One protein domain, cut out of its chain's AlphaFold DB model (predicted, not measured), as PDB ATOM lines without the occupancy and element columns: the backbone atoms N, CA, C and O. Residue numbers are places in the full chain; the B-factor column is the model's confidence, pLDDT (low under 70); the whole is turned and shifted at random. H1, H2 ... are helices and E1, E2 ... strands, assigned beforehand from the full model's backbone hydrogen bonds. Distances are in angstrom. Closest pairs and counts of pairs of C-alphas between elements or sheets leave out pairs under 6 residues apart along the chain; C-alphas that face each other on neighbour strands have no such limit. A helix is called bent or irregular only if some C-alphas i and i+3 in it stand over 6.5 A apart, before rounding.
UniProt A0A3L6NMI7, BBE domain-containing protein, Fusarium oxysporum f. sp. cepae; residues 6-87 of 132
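AT A GLANCE: This is residues 6 to 87 of the 132 residues of the protein "BBE domain-containing protein" of Fusarium oxysporum f. sp. cepae (UniProt A0A3L6NMI7). One long helix, H2, folds back along a short ribbon of two strands, E1 and E2, with a small helix, H1, and long loops at the far end of the model from where H2 begins. Residues 42 to 49 stick out at one end and residues 68 to 73 also stand free, while the unnamed stretch 65 to 87, to which 68 to 73 belong, has C-alphas from 4 to 19 A from the mean of all C-alphas. The printed part has 82 residues with two named strands and two named helices, in the order E1, H1, E2, H2; the sheet, E1 - E2, is antiparallel. The class is mixed, helices and strands, with 35 residues, under half, in named elements. The whole is loose, with a radius of gyration of the C-alphas of 15.0 A, and only just elongated, spanning 46 by 23 by 23 A.

IN THESE COORDINATES: E1 is residues 6 to 9, 9.9 A long, beginning at C-alpha 6 (22.956, -36.647, 19.098). E2 is residues 34 to 38, 13.0 A. H2 is residues 44 to 64, 30.4 A, ending at C-alpha 64 (18.052, -51.327, 24.057); it is irregular, with C-alphas 45 and 48 7.4 A apart. H1 is residues 14 to 18, 6.1 A.

HOW THE PARTS SIT: E1 and E2 are antiparallel neighbours, at 153 degrees between directions; N 7 and O 36 are 2.9 A apart and N 36 and O 7 2.8 A, within hydrogen-bond range. The closest C-alphas of E2 and H2, those of Met 37 and Lys 54, are 7.6 A apart. H2 is apart from E1 and from H1. Every O i to N i+4 pair is within hydrogen-bond range in H1, and 15 of 17 in H2.

THE WHOLE: The C-alphas farthest apart, of Ala 18 and Ser 45, are 46.0 A apart. The printed part has no cut. The link from H1 to E2 is long, at 15 residues; the other two are tight. Residues 42 to 49, of which 44 to 49 belong to H2, and 68 to 73 stand free. Mean pLDDT of the printed part is 86.9; residues 65 to 70 are under 70.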
ATOM      1  N   LEU A   6      22.948 -35.565  18.124       93.81
ATOM      2  CA  LEU A   6      22.956 -36.647  19.098       93.81
ATOM      3  C   LEU A   6      24.418 -36.828  19.511       93.81
ATOM      4  O   LEU A   6      25.257 -37.136  18.665       93.81
ATOM      5  N   ALA A   7      24.719 -36.593  20.782       93.19
ATOM      6  CA  ALA A   7      26.058 -36.729  21.336       93.19
ATOM      7  C   ALA A   7      26.058 -37.760  22.464       93.19
ATOM      8  O   ALA A   7      25.121 -37.816  23.256       93.19
ATOM      9  N   PHE A   8      27.127 -38.547  22.543       90.75
ATOM     10  CA  PHE A   8      27.404 -39.432  23.669       90.75
ATOM     11  C   PHE A   8      28.633 -38.891  24.392       90.75
ATOM     12  O   PHE A   8      29.711 -38.784  23.803       90.75
ATOM     13  N   GLU A   9      28.464 -38.506  25.650       90.69
ATOM     14  CA  GLU A   9      29.535 -37.918  26.447       90.69
ATOM     15  C   GLU A   9      30.362 -39.023  27.107       90.69
ATOM     16  O   GLU A   9      30.029 -39.533  28.178       90.69
ATOM     17  N   PHE A  10      31.450 -39.408  26.440       89.88
ATOM     18  CA  PHE A  10      32.384 -40.414  26.935       89.88
ATOM     19  C   PHE A  10      33.476 -39.771  27.791       89.88
ATOM     20  O   PHE A  10      34.416 -39.170  27.271       89.88
ATOM     21  N   PHE A  11      33.381 -39.927  29.108       86.94
ATOM     22  CA  PHE A  11      34.432 -39.519  30.039       86.94
ATOM     23  C   PHE A  11      34.543 -40.497  31.218       86.94
ATOM     24  O   PHE A  11      33.559 -41.146  31.576       86.94
ATOM     25  N   PRO A  12      35.724 -40.634  31.852       91.44
ATOM     26  CA  PRO A  12      35.882 -41.513  33.006       91.44
ATOM     27  C   PRO A  12      34.964 -41.101  34.166       91.44
ATOM     28  O   PRO A  12      35.054 -39.985  34.673       91.44
ATOM     29  N   THR A  13      34.116 -42.016  34.641       91.75
ATOM     30  CA  THR A  13      33.167 -41.742  35.738       91.75
ATOM     31  C   THR A  13      33.719 -42.082  37.129       91.75
ATOM     32  O   THR A  13      33.022 -41.906  38.125       91.75
ATOM     33  N   THR A  14      34.977 -42.527  37.236       94.31
ATOM     34  CA  THR A  14      35.605 -42.958  38.501       94.31
ATOM     35  C   THR A  14      35.568 -41.878  39.582       94.31
ATOM     36  O   THR A  14      35.230 -42.168  40.724       94.31
ATOM     37  N   ALA A  15      35.866 -40.623  39.234       94.44
ATOM     38  CA  ALA A  15      35.843 -39.523  40.199       94.44
ATOM     39  C   ALA A  15      34.419 -39.207  40.696       94.44
ATOM     40  O   ALA A  15      34.232 -38.855  41.856       94.44
ATOM     41  N   ILE A  16      33.408 -39.376  39.839       92.44
ATOM     42  CA  ILE A  16      31.998 -39.191  40.208       92.44
ATOM     43  C   ILE A  16      31.548 -40.305  41.162       92.44
ATOM     44  O   ILE A  16      30.851 -40.029  42.140       92.44
ATOM     45  N   GLN A  17      31.970 -41.542  40.894       92.06
ATOM     46  CA  GLN A  17      31.677 -42.724  41.709       92.06
ATOM     47  C   GLN A  17      32.395 -42.722  43.067       92.06
ATOM     48  O   GLN A  17      31.895 -43.312  44.017       92.06
ATOM     49  N   ALA A  18      33.558 -42.071  43.173       94.44
ATOM     50  CA  ALA A  18      34.344 -42.030  44.408       94.44
ATOM     51  C   ALA A  18      33.668 -41.234  45.539       94.44
ATOM     52  O   ALA A  18      33.964 -41.449  46.713       94.44
ATOM     53  N   THR A  19      32.763 -40.316  45.202       92.62
ATOM     54  CA  THR A  19      31.976 -39.575  46.191       92.62
ATOM     55  C   THR A  19      30.803 -40.439  46.663       92.62
ATOM     56  O   THR A  19      30.033 -40.896  45.811       92.62
ATOM     57  N   PRO A  20      30.611 -40.624  47.986       90.44
ATOM     58  CA  PRO A  20      29.487 -41.388  48.520       90.44
ATOM     59  C   PRO A  20      28.147 -40.902  47.964       90.44
ATOM     60  O   PRO A  20      27.942 -39.699  47.785       90.44
ATOM     61  N   HIS A  21      27.239 -41.840  47.693       85.94
ATOM     62  CA  HIS A  21      25.969 -41.548  47.028       85.94
ATOM     63  C   HIS A  21      25.172 -40.456  47.761       85.94
ATOM     64  O   HIS A  21      24.704 -39.507  47.142       85.94
ATOM     65  N   ASP A  22      25.103 -40.521  49.089       88.12
ATOM     66  CA  ASP A  22      24.353 -39.613  49.963       88.12
ATOM     67  C   ASP A  22      25.082 -38.307  50.338       88.12
ATOM     68  O   ASP A  22      24.501 -37.440  51.003       88.12
ATOM     69  N   ALA A  23      26.323 -38.111  49.882       92.56
ATOM     70  CA  ALA A  23      27.107 -36.914  50.193       92.56
ATOM     71  C   ALA A  23      26.565 -35.638  49.515       92.56
ATOM     72  O   ALA A  23      26.897 -34.526  49.925       92.56
ATOM     73  N   THR A  24      25.735 -35.771  48.474       94.00
ATOM     74  CA  THR A  24      25.177 -34.652  47.692       94.00
ATOM     75  C   THR A  24      23.753 -34.964  47.220       94.00
ATOM     76  O   THR A  24      23.305 -36.093  47.343       94.00
ATOM     77  N   ALA A  25      23.072 -34.005  46.586       92.56
ATOM     78  CA  ALA A  25      21.800 -34.256  45.894       92.56
ATOM     79  C   ALA A  25      21.956 -34.880  44.487       92.56
ATOM     80  O   ALA A  25      20.960 -35.190  43.834       92.56
ATOM     81  N   PHE A  26      23.187 -35.017  43.986       92.19
ATOM     82  CA  PHE A  26      23.460 -35.537  42.651       92.19
ATOM     83  C   PHE A  26      23.421 -37.072  42.644       92.19
ATOM     84  O   PHE A  26      24.378 -37.717  43.077       92.19
ATOM     85  N   ALA A  27      22.322 -37.627  42.125       89.81
ATOM     86  CA  ALA A  27      22.054 -39.068  42.080       89.81
ATOM     87  C   ALA A  27      22.704 -39.798  40.887       89.81
ATOM     88  O   ALA A  27      22.809 -41.023  40.897       89.81
ATOM     89  N   ASN A  28      23.139 -39.086  39.841       89.50
ATOM     90  CA  ASN A  28      23.661 -39.690  38.606       89.50
ATOM     91  C   ASN A  28      25.137 -40.102  38.736       89.50
ATOM     92  O   ASN A  28      26.034 -39.497  38.161       89.50
ATOM     93  N   ARG A  29      25.407 -41.122  39.555       89.00
ATOM     94  CA  ARG A  29      26.768 -41.595  39.877       89.00
ATOM     95  C   ARG A  29      27.102 -42.983  39.326       89.00
ATOM     96  O   ARG A  29      28.012 -43.631  39.826       89.00
ATOM     97  N   GLY A  30      26.356 -43.470  38.339       85.44
ATOM     98  CA  GLY A  30      26.522 -44.824  37.809       85.44
ATOM     99  C   GLY A  30      27.674 -44.977  36.812       85.44
ATOM    100  O   GLY A  30      28.317 -44.015  36.386       85.44
ATOM    101  N   LYS A  31      27.929 -46.227  36.415       87.25
ATOM    102  CA  LYS A  31      28.896 -46.579  35.366       87.25
ATOM    103  C   LYS A  31      28.240 -46.486  33.982       87.25
ATOM    104  O   LYS A  31      28.186 -47.462  33.238       87.25
ATOM    105  N   HIS A  32      27.724 -45.308  33.655       85.00
ATOM    106  CA  HIS A  32      27.055 -45.022  32.389       85.00
ATOM    107  C   HIS A  32      27.482 -43.659  31.846       85.00
ATOM    108  O   HIS A  32      28.049 -42.839  32.565       85.00
ATOM    109  N   TYR A  33      27.217 -43.441  30.562       87.50
ATOM    110  CA  TYR A  33      27.466 -42.177  29.875       87.50
ATOM    111  C   TYR A  33      26.159 -41.422  29.660       87.50
ATOM    112  O   TYR A  33      25.079 -42.016  29.680       87.50
ATOM    113  N   ILE A  34      26.260 -40.117  29.423       88.19
ATOM    114  CA  ILE A  34      25.110 -39.273  29.104       88.19
ATOM    115  C   ILE A  34      24.931 -39.240  27.585       88.19
ATOM    116  O   ILE A  34      25.887 -39.020  26.839       88.19
ATOM    117  N   ALA A  35      23.696 -39.443  27.130       90.06
ATOM    118  CA  ALA A  35      23.292 -39.188  25.753       90.06
ATOM    119  C   ALA A  35      22.527 -37.859  25.691       90.06
ATOM    120  O   ALA A  35      21.517 -37.683  26.370       90.06
ATOM    121  N   VAL A  36      22.996 -36.926  24.865       92.06
ATOM    122  CA  VAL A  36      22.412 -35.590  24.706       92.06
ATOM    123  C   VAL A  36      21.779 -35.470  23.328       92.06
ATOM    124  O   VAL A  36      22.425 -35.721  22.312       92.06
ATOM    125  N   MET A  37      20.513 -35.053  23.291       92.81
ATOM    126  CA  MET A  37      19.752 -34.853  22.057       92.81
ATOM    127  C   MET A  37      19.201 -33.433  21.967       92.81
ATOM    128  O   MET A  37      18.249 -33.080  22.679       92.81
ATOM    129  N   ALA A  38      19.736 -32.652  21.028       92.94
ATOM    130  CA  ALA A  38      19.167 -31.370  20.629       92.94
ATOM    131  C   ALA A  38      18.729 -31.445  19.163       92.94
ATOM    132  O   ALA A  38      19.548 -31.524  18.247       92.94
ATOM    133  N   LEU A  39      17.413 -31.458  18.952       93.31
ATOM    134  CA  LEU A  39      16.802 -31.540  17.630       93.31
ATOM    135  C   LEU A  39      16.320 -30.150  17.226       93.31
ATOM    136  O   LEU A  39      15.417 -29.603  17.855       93.31
ATOM    137  N   MET A  40      16.940 -29.586  16.193       93.56
ATOM    138  CA  MET A  40      16.656 -28.236  15.719       93.56
ATOM    139  C   MET A  40      15.697 -28.286  14.533       93.56
ATOM    140  O   MET A  40      15.878 -29.073  13.606       93.56
ATOM    141  N   TYR A  41      14.700 -27.411  14.544       93.88
ATOM    142  CA  TYR A  41      13.722 -27.231  13.477       93.88
ATOM    143  C   TYR A  41      13.300 -25.758  13.443       93.88
ATOM    144  O   TYR A  41      13.463 -25.041  14.425       93.88
ATOM    145  N   ASP A  42      12.832 -25.284  12.294       94.38
ATOM    146  CA  ASP A  42      12.579 -23.864  12.003       94.38
ATOM    147  C   ASP A  42      11.086 -23.514  11.888       94.38
ATOM    148  O   ASP A  42      10.734 -22.360  11.651       94.38
ATOM    149  N   ASN A  43      10.203 -24.495  12.084       94.88
ATOM    150  CA  ASN A  43       8.760 -24.324  11.990       94.88
ATOM    151  C   ASN A  43       8.052 -24.991  13.173       94.88
ATOM    152  O   ASN A  43       8.194 -26.195  13.379       94.88
ATOM    153  N   ALA A  44       7.246 -24.219  13.904       95.69
ATOM    154  CA  ALA A  44       6.471 -24.695  15.049       95.69
ATOM    155  C   ALA A  44       5.474 -25.817  14.697       95.69
ATOM    156  O   ALA A  44       5.081 -26.600  15.558       95.69
ATOM    157  N   SER A  45       5.087 -25.968  13.425       97.38
ATOM    158  CA  SER A  45       4.271 -27.109  12.982       97.38
ATOM    159  C   SER A  45       4.978 -28.462  13.158       97.38
ATOM    160  O   SER A  45       4.326 -29.507  13.157       97.38
ATOM    161  N   HIS A  46       6.303 -28.465  13.338       96.00
ATOM    162  CA  HIS A  46       7.097 -29.669  13.559       96.00
ATOM    163  C   HIS A  46       7.196 -30.085  15.034       96.00
ATOM    164  O   HIS A  46       7.659 -31.199  15.290       96.00
ATOM    165  N   ASP A  47       6.737 -29.266  15.990       94.56
ATOM    166  CA  ASP A  47       6.852 -29.514  17.437       94.56
ATOM    167  C   ASP A  47       6.436 -30.937  17.825       94.56
ATOM    168  O   ASP A  47       7.211 -31.687  18.425       94.56
ATOM    169  N   ALA A  48       5.213 -31.331  17.457       95.56
ATOM    170  CA  ALA A  48       4.654 -32.627  17.829       95.56
ATOM    171  C   ALA A  48       5.472 -33.787  17.244       95.56
ATOM    172  O   ALA A  48       5.798 -34.742  17.953       95.56
ATOM    173  N   LYS A  49       5.860 -33.674  15.968       96.06
ATOM    174  CA  LYS A  49       6.631 -34.693  15.250       96.06
ATOM    175  C   LYS A  49       8.036 -34.854  15.831       96.06
ATOM    176  O   LYS A  49       8.483 -35.975  16.052       96.06
ATOM    177  N   VAL A  50       8.723 -33.746  16.112       95.19
ATOM    178  CA  VAL A  50      10.086 -33.765  16.659       95.19
ATOM    179  C   VAL A  50      10.094 -34.284  18.095       95.19
ATOM    180  O   VAL A  50      10.956 -35.090  18.444       95.19
ATOM    181  N   ARG A  51       9.121 -33.887  18.925       93.50
ATOM    182  CA  ARG A  51       8.980 -34.407  20.296       93.50
ATOM    183  C   ARG A  51       8.670 -35.906  20.313       93.50
ATOM    184  O   ARG A  51       9.258 -36.624  21.116       93.50
ATOM    185  N   ALA A  52       7.795 -36.382  19.423       95.00
ATOM    186  CA  ALA A  52       7.501 -37.810  19.288       95.00
ATOM    187  C   ALA A  52       8.758 -38.606  18.915       95.00
ATOM    188  O   ALA A  52       9.137 -39.517  19.648       95.00
ATOM    189  N   PHE A  53       9.473 -38.178  17.872       95.12
ATOM    190  CA  PHE A  53      10.727 -38.808  17.466       95.12
ATOM    191  C   PHE A  53      11.789 -38.788  18.579       95.12
ATOM    192  O   PHE A  53      12.455 -39.795  18.813       95.12
ATOM    193  N   LYS A  54      11.930 -37.675  19.320       93.62
ATOM    194  CA  LYS A  54      12.863 -37.588  20.458       93.62
ATOM    195  C   LYS A  54      12.534 -38.618  21.542       93.62
ATOM    196  O   LYS A  54      13.457 -39.243  22.054       93.62
ATOM    197  N   ARG A  55      11.253 -38.801  21.887       91.62
ATOM    198  CA  ARG A  55      10.821 -39.808  22.873       91.62
ATOM    199  C   ARG A  55      11.046 -41.231  22.379       91.62
ATOM    200  O   ARG A  55      11.516 -42.060  23.147       91.62
ATOM    201  N   GLU A  56      10.758 -41.512  21.112       93.19
ATOM    202  CA  GLU A  56      11.020 -42.826  20.511       93.19
ATOM    203  C   GLU A  56      12.512 -43.169  20.544       93.19
ATOM    204  O   GLU A  56      12.888 -44.241  21.015       93.19
ATOM    205  N   LEU A  57      13.372 -42.236  20.124       91.88
ATOM    206  CA  LEU A  57      14.820 -42.427  20.149       91.88
ATOM    207  C   LEU A  57      15.367 -42.518  21.580       91.88
ATOM    208  O   LEU A  57      16.214 -43.366  21.853       91.88
ATOM    209  N   PHE A  58      14.861 -41.697  22.507       89.12
ATOM    210  CA  PHE A  58      15.178 -41.799  23.933       89.12
ATOM    211  C   PHE A  58      14.842 -43.193  24.469       89.12
ATOM    212  O   PHE A  58      15.711 -43.847  25.041       89.12
ATOM    213  N   ASN A  59      13.616 -43.671  24.233       86.81
ATOM    214  CA  ASN A  59      13.163 -44.989  24.669       86.81
ATOM    215  C   ASN A  59      14.012 -46.099  24.054       86.81
ATOM    216  O   ASN A  59      14.379 -47.044  24.746       86.81
ATOM    217  N   TYR A  60      14.367 -45.989  22.773       89.12
ATOM    218  CA  TYR A  60      15.259 -46.943  22.125       89.12
ATOM    219  C   TYR A  60      16.629 -46.990  22.817       89.12
ATOM    220  O   TYR A  60      17.075 -48.066  23.216       89.12
ATOM    221  N   ILE A  61      17.263 -45.831  23.031       86.50
ATOM    222  CA  ILE A  61      18.571 -45.740  23.692       86.50
ATOM    223  C   ILE A  61      18.496 -46.319  25.109       86.50
ATOM    224  O   ILE A  61      19.349 -47.123  25.475       86.50
ATOM    225  N   THR A  62      17.484 -45.960  25.899       81.31
ATOM    226  CA  THR A  62      17.389 -46.401  27.297       81.31
ATOM    227  C   THR A  62      17.031 -47.875  27.441       81.31
ATOM    228  O   THR A  62      17.593 -48.539  28.307       81.31
ATOM    229  N   THR A  63      16.155 -48.416  26.590       79.19
ATOM    230  CA  THR A  63      15.693 -49.813  26.703       79.19
ATOM    231  C   THR A  63      16.592 -50.820  25.992       79.19
ATOM    232  O   THR A  63      16.684 -51.962  26.439       79.19
ATOM    233  N   THR A  64      17.251 -50.420  24.900       80.31
ATOM    234  CA  THR A  64      18.052 -51.327  24.057       80.31
ATOM    235  C   THR A  64      19.547 -51.200  24.332       80.31
ATOM    236  O   THR A  64      20.271 -52.187  24.247       80.31
ATOM    237  N   CYS A  65      20.018 -49.996  24.664       68.88
ATOM    238  CA  CYS A  65      21.440 -49.707  24.876       68.88
ATOM    239  C   CYS A  65      21.768 -49.272  26.315       68.88
ATOM    240  O   CYS A  65      22.938 -49.058  26.630       68.88
ATOM    241  N   GLY A  66      20.747 -49.081  27.157       67.50
ATOM    242  CA  GLY A  66      20.840 -48.446  28.469       67.50
ATOM    243  C   GLY A  66      20.604 -49.396  29.644       67.50
ATOM    244  O   GLY A  66      20.813 -50.603  29.558       67.50
ATOM    245  N   TYR A  67      20.214 -48.825  30.785       61.78
ATOM    246  CA  TYR A  67      20.042 -49.558  32.040       61.78
ATOM    247  C   TYR A  67      18.802 -50.466  31.983       61.78
ATOM    248  O   TYR A  67      17.686 -49.993  31.773       61.78
ATOM    249  N   HIS A  68      18.985 -51.771  32.192       55.06
ATOM    250  CA  HIS A  68      17.897 -52.750  32.196       55.06
ATOM    251  C   HIS A  68      17.355 -52.975  33.620       55.06
ATOM    252  O   HIS A  68      18.117 -53.308  34.525       55.06
ATOM    253  N   GLY A  69      16.033 -52.873  33.804       56.16
ATOM    254  CA  GLY A  69      15.333 -53.254  35.042       56.16
ATOM    255  C   GLY A  69      14.790 -52.087  35.879       56.16
ATOM    256  O   GLY A  69      14.980 -50.918  35.555       56.16
ATOM    257  N   LYS A  70      14.067 -52.413  36.961       58.72
ATOM    258  CA  LYS A  70      13.658 -51.426  37.975       58.72
ATOM    259  C   LYS A  70      14.877 -51.068  38.828       58.72
ATOM    260  O   LYS A  70      15.537 -51.983  39.312       58.72
ATOM    261  N   ARG A  71      15.134 -49.772  39.046       72.00
ATOM    262  CA  ARG A  71      16.143 -49.315  40.019       72.00
ATOM    263  C   ARG A  71      15.853 -49.921  41.390       72.00
ATOM    264  O   ARG A  71      14.723 -49.833  41.875       72.00
ATOM    265  N   ALA A  72      16.870 -50.511  42.007       73.31
ATOM    266  CA  ALA A  72      16.832 -50.827  43.423       73.31
ATOM    267  C   ALA A  72      17.020 -49.538  44.249       73.31
ATOM    268  O   ALA A  72      17.631 -48.579  43.765       73.31
ATOM    269  N   PRO A  73      16.524 -49.485  45.498       73.25
ATOM    270  CA  PRO A  73      16.930 -48.444  46.437       73.25
ATOM    271  C   PRO A  73      18.460 -48.387  46.529       73.25
ATOM    272  O   PRO A  73      19.116 -49.420  46.655       73.25
ATOM    273  N   GLY A  74      19.022 -47.189  46.437       73.69
ATOM    274  CA  GLY A  74      20.460 -46.937  46.414       73.69
ATOM    275  C   GLY A  74      21.091 -46.944  45.022       73.69
ATOM    276  O   GLY A  74      22.225 -46.478  44.887       73.69
ATOM    277  N   ASP A  75      20.380 -47.397  43.983       79.25
ATOM    278  CA  ASP A  75      20.897 -47.330  42.617       79.25
ATOM    279  C   ASP A  75      20.987 -45.871  42.146       79.25
ATOM    280  O   ASP A  75      20.034 -45.103  42.354       79.25
ATOM    281  N   PRO A  76      22.061 -45.498  41.427       80.44
ATOM    282  CA  PRO A  76      22.181 -44.191  40.797       80.44
ATOM    283  C   PRO A  76      21.009 -43.871  39.861       80.44
ATOM    284  O   PRO A  76      20.543 -44.725  39.105       80.44
ATOM    285  N   ALA A  77      20.563 -42.615  39.857       84.50
ATOM    286  CA  ALA A  77      19.583 -42.147  38.879       84.50
ATOM    287  C   ALA A  77      20.213 -42.073  37.473       84.50
ATOM    288  O   ALA A  77      21.353 -41.622  37.347       84.50
ATOM    289  N   PRO A  78      19.503 -42.462  36.398       79.88
ATOM    290  CA  PRO A  78      20.061 -42.452  35.044       79.88
ATOM    291  C   PRO A  78      20.004 -41.066  34.380       79.88
ATOM    292  O   PRO A  78      20.645 -40.854  33.354       79.88
ATOM    293  N   PHE A  79      19.285 -40.109  34.972       85.06
ATOM    294  CA  PHE A  79      19.034 -38.787  34.398       85.06
ATOM    295  C   PHE A  79      20.003 -37.725  34.906       85.06
ATOM    296  O   PHE A  79      20.401 -37.743  36.073       85.06
ATOM    297  N   TYR A  80      20.358 -36.774  34.044       88.25
ATOM    298  CA  TYR A  80      21.079 -35.570  34.443       88.25
ATOM    299  C   TYR A  80      20.137 -34.377  34.328       88.25
ATOM    300  O   TYR A  80      19.965 -33.804  33.257       88.25
ATOM    301  N   VAL A  81      19.544 -33.991  35.462       88.19
ATOM    302  CA  VAL A  81      18.427 -33.030  35.546       88.19
ATOM    303  C   VAL A  81      18.669 -31.677  34.863       88.19
ATOM    304  O   VAL A  81      17.708 -31.007  34.502       88.19
ATOM    305  N   ASN A  82      19.927 -31.276  34.655       89.44
ATOM    306  CA  ASN A  82      20.278 -30.032  33.961       89.44
ATOM    307  C   ASN A  82      20.037 -30.083  32.442       89.44
ATOM    308  O   ASN A  82      19.968 -29.031  31.812       89.44
ATOM    309  N   LEU A  83      19.935 -31.278  31.855       87.88
ATOM    310  CA  LEU A  83      19.677 -31.484  30.425       87.88
ATOM    311  C   LEU A  83      18.255 -31.984  30.144       87.88
ATOM    312  O   LEU A  83      17.895 -32.209  28.986       87.88
ATOM    313  N   GLU A  84      17.441 -32.135  31.188       84.69
ATOM    314  CA  GLU A  84      16.072 -32.609  31.053       84.69
ATOM    315  C   GLU A  84      15.154 -31.506  30.537       84.69
ATOM    316  O   GLU A  84      15.159 -30.365  31.002       84.69
ATOM    317  N   HIS A  85      14.357 -31.870  29.539       75.56
ATOM    318  CA  HIS A  85      13.430 -30.963  28.865       75.56
ATOM    319  C   HIS A  85      11.966 -31.263  29.213       75.56
ATOM    320  O   HIS A  85      11.101 -30.405  29.050       75.56
ATOM    321  N   GLU A  86      11.678 -32.480  29.671       78.94
ATOM    322  CA  GLU A  86      10.358 -32.884  30.145       78.94
ATOM    323  C   GLU A  86      10.401 -33.063  31.667       78.94
ATOM    324  O   GLU A  86      11.462 -33.290  32.250       78.94
ATOM    325  N   SER A  87       9.248 -32.901  32.316       81.00
ATOM    326  CA  SER A  87       9.116 -33.135  33.752       81.00
ATOM    327  C   SER A  87       9.379 -34.600  34.071       81.00
ATOM    328  O   SER A  87       8.690 -35.478  33.555       81.00
TER     329      SER A  87